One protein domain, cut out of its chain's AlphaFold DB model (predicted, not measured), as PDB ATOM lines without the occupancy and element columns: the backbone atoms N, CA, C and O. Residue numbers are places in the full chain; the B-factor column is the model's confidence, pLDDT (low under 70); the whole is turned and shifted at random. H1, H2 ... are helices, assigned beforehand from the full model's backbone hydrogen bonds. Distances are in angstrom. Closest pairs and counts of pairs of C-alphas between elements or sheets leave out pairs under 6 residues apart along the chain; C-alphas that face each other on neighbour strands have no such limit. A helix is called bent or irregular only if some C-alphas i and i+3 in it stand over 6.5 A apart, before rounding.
ATOM      1  N   LEU A   2     173.669  77.335 163.586       85.94
ATOM      2  CA  LEU A   2     173.797  78.343 162.521       85.94
ATOM      3  C   LEU A   2     174.884  79.391 162.821       85.94
ATOM      4  O   LEU A   2     175.734  79.634 161.972       85.94
ATOM      5  N   ALA A   3     174.874  79.960 164.030       82.94
ATOM      6  CA  ALA A   3     175.919  80.865 164.516       82.94
ATOM      7  C   ALA A   3     177.016  80.083 165.260       82.94
ATOM      8  O   ALA A   3     178.088  79.851 164.709       82.94
ATOM      9  N   ASP A   4     176.702  79.598 166.466       84.69
ATOM     10  CA  ASP A   4     177.597  78.799 167.314       84.69
ATOM     11  C   ASP A   4     178.152  77.561 166.574       84.69
ATOM     12  O   ASP A   4     177.382  76.709 166.096       84.69
ATOM     13  N   GLU A   5     179.486  77.485 166.495       85.31
ATOM     14  CA  GLU A   5     180.234  76.371 165.919       85.31
ATOM     15  C   GLU A   5     180.408  75.184 166.868       85.31
ATOM     16  O   GLU A   5     180.290  74.052 166.411       85.31
ATOM     17  N   ASP A   6     180.659  75.371 168.157       86.50
ATOM     18  CA  ASP A   6     180.898  74.246 169.063       86.50
ATOM     19  C   ASP A   6     179.613  73.468 169.342       86.50
ATOM     20  O   ASP A   6     179.605  72.236 169.296       86.50
ATOM     21  N   TYR A   7     178.474  74.152 169.458       85.88
ATOM     22  CA  TYR A   7     177.160  73.511 169.393       85.88
ATOM     23  C   TYR A   7     176.903  72.867 168.018       85.88
ATOM     24  O   TYR A   7     176.287  71.805 167.939       85.88
ATOM     25  N   ARG A   8     177.378  73.459 166.903       90.38
ATOM     26  CA  ARG A   8     177.293  72.804 165.574       90.38
ATOM     27  C   ARG A   8     178.082  71.494 165.570       90.38
ATOM     28  O   ARG A   8     177.546  70.461 165.186       90.38
ATOM     29  N   ARG A   9     179.319  71.520 166.058       88.62
ATOM     30  CA  ARG A   9     180.248  70.391 166.147       88.62
ATOM     31  C   ARG A   9     179.691  69.279 167.040       88.62
ATOM     32  O   ARG A   9     179.790  68.111 166.665       88.62
ATOM     33  N   ARG A  10     179.049  69.631 168.161       86.69
ATOM     34  CA  ARG A  10     178.324  68.705 169.048       86.69
ATOM     35  C   ARG A  10     177.152  68.021 168.345       86.69
ATOM     36  O   ARG A  10     177.167  66.801 168.209       86.69
ATOM     37  N   VAL A  11     176.185  68.780 167.824       89.19
ATOM     38  CA  VAL A  11     175.000  68.212 167.151       89.19
ATOM     39  C   VAL A  11     175.387  67.357 165.940       89.19
ATOM     40  O   VAL A  11     174.865  66.257 165.769       89.19
ATOM     41  N   VAL A  12     176.346  67.808 165.126       92.25
ATOM     42  CA  VAL A  12     176.774  67.111 163.899       92.25
ATOM     43  C   VAL A  12     177.440  65.757 164.181       92.25
ATOM     44  O   VAL A  12     177.334  64.853 163.350       92.25
ATOM     45  N   ARG A  13     178.044  65.539 165.362       90.88
ATOM     46  CA  ARG A  13     178.511  64.198 165.776       90.88
ATOM     47  C   ARG A  13     177.353  63.194 165.811       90.88
ATOM     48  O   ARG A  13     177.504  62.103 165.260       90.88
ATOM     49  N   ASN A  14     176.203  63.607 166.347       91.81
ATOM     50  CA  ASN A  14     175.012  62.775 166.561       91.81
ATOM     51  C   ASN A  14     174.169  62.540 165.292       91.81
ATOM     52  O   ASN A  14     173.299  61.668 165.286       91.81
ATOM     53  N   ILE A  15     174.421  63.276 164.201       92.19
ATOM     54  CA  ILE A  15     173.742  63.057 162.915       92.19
ATOM     55  C   ILE A  15     174.173  61.702 162.334       92.19
ATOM     56  O   ILE A  15     175.363  61.470 162.094       92.19
ATOM     57  N   LYS A  16     173.190  60.820 162.109       93.38
ATOM     58  CA  LYS A  16     173.366  59.480 161.516       93.38
ATOM     59  C   LYS A  16     173.324  59.485 159.985       93.38
ATOM     60  O   LYS A  16     173.968  58.649 159.365       93.38
ATOM     61  N   ASP A  17     172.570  60.411 159.392       94.75
ATOM     62  CA  ASP A  17     172.446  60.553 157.940       94.75
ATOM     63  C   ASP A  17     173.745  61.134 157.339       94.75
ATOM     64  O   ASP A  17     174.154  62.230 157.740       94.75
ATOM     65  N   PRO A  18     174.417  60.442 156.399       93.06
ATOM     66  CA  PRO A  18     175.695  60.893 155.857       93.06
ATOM     67  C   PRO A  18     175.571  62.117 154.939       93.06
ATOM     68  O   PRO A  18     176.516  62.897 154.863       93.06
ATOM     69  N   VAL A  19     174.427  62.325 154.276       94.94
ATOM     70  CA  VAL A  19     174.193  63.468 153.378       94.94
ATOM     71  C   VAL A  19     174.003  64.734 154.205       94.94
ATOM     72  O   VAL A  19     174.714  65.720 154.008       94.94
ATOM     73  N   VAL A  20     173.127  64.684 155.213       93.50
ATOM     74  CA  VAL A  20     172.916  65.807 156.143       93.50
ATOM     75  C   VAL A  20     174.204  66.118 156.914       93.50
ATOM     76  O   VAL A  20     174.529  67.285 157.136       93.50
ATOM     77  N   LYS A  21     174.982  65.096 157.295       93.88
ATOM     78  CA  LYS A  21     176.286  65.279 157.949       93.88
ATOM     79  C   LYS A  21     177.309  65.936 157.015       93.88
ATOM     80  O   LYS A  21     177.981  66.874 157.441       93.88
ATOM     81  N   SER A  22     177.376  65.509 155.751       92.69
ATOM     82  CA  SER A  22     178.240  66.101 154.720       92.69
ATOM     83  C   SER A  22     177.932  67.583 154.497       92.69
ATOM     84  O   SER A  22     178.853  68.396 154.514       92.69
ATOM     85  N   PHE A  23     176.653  67.964 154.397       94.06
ATOM     86  CA  PHE A  23     176.254  69.370 154.262       94.06
ATOM     87  C   PHE A  23     176.838  70.249 155.385       94.06
ATOM     88  O   PHE A  23     177.443  71.288 155.120       94.06
ATOM     89  N   TRP A  24     176.729  69.819 156.649       93.75
ATOM     90  CA  TRP A  24     177.245  70.597 157.783       93.75
ATOM     91  C   TRP A  24     178.772  70.568 157.933       93.75
ATOM     92  O   TRP A  24     179.332  71.518 158.481       93.75
ATOM     93  N   GLN A  25     179.440  69.491 157.502       91.25
ATOM     94  CA  GLN A  25     180.895  69.326 157.636       91.25
ATOM     95  C   GLN A  25     181.693  69.877 156.448       91.25
ATOM     96  O   GLN A  25     182.847  70.253 156.630       91.25
ATOM     97  N   VAL A  26     181.097  69.921 155.254       91.31
ATOM     98  CA  VAL A  26     181.769  70.288 154.000       91.31
ATOM     99  C   VAL A  26     181.173  71.569 153.426       91.31
ATOM    100  O   VAL A  26     181.864  72.580 153.352       91.31
ATOM    101  N   GLU A  27     179.892  71.566 153.055       91.44
ATOM    102  CA  GLU A  27     179.279  72.670 152.300       91.44
ATOM    103  C   GLU A  27     179.140  73.942 153.144       91.44
ATOM    104  O   GLU A  27     179.699  74.982 152.801       91.44
ATOM    105  N   PHE A  28     178.462  73.856 154.292       91.75
ATOM    106  CA  PHE A  28     178.252  74.990 155.199       91.75
ATOM    107  C   PHE A  28     179.563  75.501 155.827       91.75
ATOM    108  O   PHE A  28     179.686  76.684 156.157       91.75
ATOM    109  N   ALA A  29     180.555  74.616 155.974       88.94
ATOM    110  CA  ALA A  29     181.903  74.967 156.411       88.94
ATOM    111  C   ALA A  29     182.683  75.731 155.323       88.94
ATOM    112  O   ALA A  29     183.374  76.698 155.637       88.94
ATOM    113  N   ALA A  30     182.523  75.354 154.049       91.81
ATOM    114  CA  ALA A  30     183.145  76.022 152.904       91.81
ATOM    115  C   ALA A  30     182.512  77.386 152.550       91.81
ATOM    116  O   ALA A  30     183.094  78.149 151.777       91.81
ATOM    117  N   TYR A  31     181.342  77.728 153.104       93.00
ATOM    118  CA  TYR A  31     180.763  79.068 152.954       93.00
ATOM    119  C   TYR A  31     181.685  80.121 153.582       93.00
ATOM    120  O   TYR A  31     182.053  80.000 154.751       93.00
ATOM    121  N   SER A  32     181.994  81.194 152.847       93.12
ATOM    122  CA  SER A  32     182.679  82.363 153.415       93.12
ATOM    123  C   SER A  32     181.818  83.019 154.498       93.12
ATOM    124  O   SER A  32     180.592  83.011 154.396       93.12
ATOM    125  N   ASP A  33     182.427  83.617 155.527       88.38
ATOM    126  CA  ASP A  33     181.676  84.099 156.699       88.38
ATOM    127  C   ASP A  33     180.599  85.131 156.339       88.38
ATOM    128  O   ASP A  33     179.501  85.096 156.894       88.38
ATOM    129  N   LYS A  34     180.869  85.987 155.343       91.00
ATOM    130  CA  LYS A  34     179.877  86.917 154.791       91.00
ATOM    131  C   LYS A  34     178.682  86.174 154.180       91.00
ATOM    132  O   LYS A  34     177.546  86.464 154.543       91.00
ATOM    133  N   TYR A  35     178.922  85.216 153.282       91.94
ATOM    134  CA  TYR A  35     177.838  84.458 152.648       91.94
ATOM    135  C   TYR A  35     177.075  83.608 153.672       91.94
ATOM    136  O   TYR A  35     175.850  83.526 153.626       91.94
ATOM    137  N   ARG A  36     177.783  83.042 154.660       90.56
ATOM    138  CA  ARG A  36     177.190  82.304 155.779       90.56
ATOM    139  C   ARG A  36     176.245  83.198 156.590       90.56
ATOM    140  O   ARG A  36     175.134  82.770 156.879       90.56
ATOM    141  N   GLN A  37     176.632  84.439 156.896       88.75
ATOM    142  CA  GLN A  37     175.759  85.425 157.552       88.75
ATOM    143  C   GLN A  37     174.548  85.799 156.680       88.75
ATOM    144  O   GLN A  37     173.419  85.763 157.166       88.75
ATOM    145  N   GLU A  38     174.759  86.099 155.394       92.00
ATOM    146  CA  GLU A  38     173.689  86.464 154.449       92.00
ATOM    147  C   GLU A  38     172.664  85.327 154.250       92.00
ATOM    148  O   GLU A  38     171.464  85.590 154.189       92.00
ATOM    149  N   ALA A  39     173.106  84.065 154.231       89.00
ATOM    150  CA  ALA A  39     172.239  82.886 154.134       89.00
ATOM    151  C   ALA A  39     171.520  82.535 155.455       89.00
ATOM    152  O   ALA A  39     170.393  82.039 155.439       89.00
ATOM    153  N   VAL A  40     172.151  82.789 156.607       91.38
ATOM    154  CA  VAL A  40     171.599  82.465 157.937       91.38
ATOM    155  C   VAL A  40     170.609  83.523 158.441       91.38
ATOM    156  O   VAL A  40     169.619  83.165 159.087       91.38
ATOM    157  N   ALA A  41     170.825  84.807 158.142       90.06
ATOM    158  CA  ALA A  41     170.016  85.904 158.681       90.06
ATOM    159  C   ALA A  41     168.495  85.783 158.402       90.06
ATOM    160  O   ALA A  41     167.718  86.004 159.333       90.06
ATOM    161  N   PRO A  42     168.011  85.369 157.209       89.81
ATOM    162  CA  PRO A  42     166.577  85.168 156.971       89.81
ATOM    163  C   PRO A  42     165.948  84.095 157.873       89.81
ATOM    164  O   PRO A  42     164.793  84.227 158.284       89.81
ATOM    165  N   ILE A  43     166.710  83.048 158.207       88.56
ATOM    166  CA  ILE A  43     166.278  81.966 159.102       88.56
ATOM    167  C   ILE A  43     166.254  82.476 160.548       88.56
ATOM    168  O   ILE A  43     165.255  82.300 161.248       88.56
ATOM    169  N   GLN A  44     167.314  83.169 160.978       86.50
ATOM    170  CA  GLN A  44     167.389  83.782 162.307       86.50
ATOM    171  C   GLN A  44     166.291  84.818 162.544       86.50
ATOM    172  O   GLN A  44     165.718  84.826 163.627       86.50
ATOM    173  N   ASN A  45     165.939  85.638 161.552       85.12
ATOM    174  CA  ASN A  45     164.877  86.635 161.692       85.12
ATOM    175  C   ASN A  45     163.507  85.975 161.934       85.12
ATOM    176  O   ASN A  45     162.796  86.366 162.859       85.12
ATOM    177  N   LYS A  46     163.160  84.929 161.168       80.56
ATOM    178  CA  LYS A  46     161.895  84.192 161.351       80.56
ATOM    179  C   LYS A  46     161.838  83.449 162.691       80.56
ATOM    180  O   LYS A  46     160.837  83.541 163.399       80.56
ATOM    181  N   ILE A  47     162.912  82.748 163.068       83.25
ATOM    182  CA  ILE A  47     162.983  82.031 164.353       83.25
ATOM    183  C   ILE A  47     163.018  83.018 165.532       83.25
ATOM    184  O   ILE A  47     162.357  82.792 166.540       83.25
ATOM    185  N   GLY A  48     163.727  84.140 165.405       83.12
ATOM    186  CA  GLY A  48     163.806  85.190 166.421       83.12
ATOM    187  C   GLY A  48     162.459  85.864 166.681       83.12
ATOM    188  O   GLY A  48     162.079  86.027 167.838       83.12
ATOM    189  N   GLN A  49     161.690  86.172 165.629       79.06
ATOM    190  CA  GLN A  49     160.318  86.672 165.774       79.06
ATOM    191  C   GLN A  49     159.435  85.652 166.515       79.06
ATOM    192  O   GLN A  49     158.745  86.020 167.462       79.06
ATOM    193  N   PHE A  50     159.517  84.366 166.159       79.12
ATOM    194  CA  PHE A  50     158.762  83.285 166.808       79.12
ATOM    195  C   PHE A  50     159.134  83.085 168.292       79.12
ATOM    196  O   PHE A  50     158.252  82.935 169.134       79.12
ATOM    197  N   LEU A  51     160.425  83.151 168.642       85.44
ATOM    198  CA  LEU A  51     160.920  82.998 170.021       85.44
ATOM    199  C   LEU A  51     160.857  84.288 170.864       85.44
ATOM    200  O   LEU A  51     161.171  84.255 172.059       85.44
ATOM    201  N   SER A  52     160.454  85.420 170.277       82.94
ATOM    202  CA  SER A  52     160.296  86.688 171.005       82.94
ATOM    203  C   SER A  52     159.179  86.604 172.055       82.94
ATOM    204  O   SER A  52     159.374  86.998 173.209       82.94
ATOM    205  N   ALA A  53     158.045  85.995 171.692       84.00
ATOM    206  CA  ALA A  53     156.924  85.744 172.585       84.00
ATOM    207  C   ALA A  53     157.296  84.680 173.632       84.00
ATOM    208  O   ALA A  53     157.505  83.511 173.303       84.00
TER     209      ALA A  53
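This is residues 2 to 53 of the 517 residues of the protein "TraG-D_C domain-containing protein" of Candidatus Magasanikbacteria bacterium GW2011_GWA2_37_8 (UniProt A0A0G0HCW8). The longest helix, H3, leaves a small helical hairpin of H1 and H2 as a long arm, H2 and H3 making a V; residues 45 to 53 stick out. The printed part has 52 residues, with H1, H2, H3 in that order, no named strand, class all helix. It is loose, with a radius of gyration of the C-alphas of 12.4 A and spans of 34 by 24 by 18 A.

H3, residues 33 to 52, is close to but not clearly touching H2, residues 18 to 30, at a steep tilt of 63 degrees, opposite ways; their closest C-alphas, of Phe 28 and Arg 36, are 7.4 A apart. H2, with residues 21 to 25 alone, only just touches H1, residues 5 to 14, with 3 pairs of C-alphas within 8 A, the closest those of Val 12 and Lys 21, 6.2 A. This hairpin has a shallow tilt of 18 degrees, opposite ways. H1 and H3 are apart. O i to N i+4 pairs within hydrogen-bond range number 5 of 6 in H1, 7 of 9 in H2 and 14 of 16 in H3.

H3 measures 25.9 A, from C-alpha 33 at (181.676, 84.099, 156.699) to C-alpha 52 at (160.296, 86.688, 171.005), with a kink of 43 degrees near residue 42. H2 measures 17.1 A; H1, 14.6 A, begins at C-alpha 5 (180.234, 76.371, 165.919). H2 and H3 are only just irregular: C-alphas 25 and 28, and 39 and 42, are each 6.7 A apart.

The C-alphas farthest apart, of Pro 18 and Ala 53, are 35.4 A apart. Both links are tight, the printed part has no cut, and no printed residue is under 70 in pLDDT.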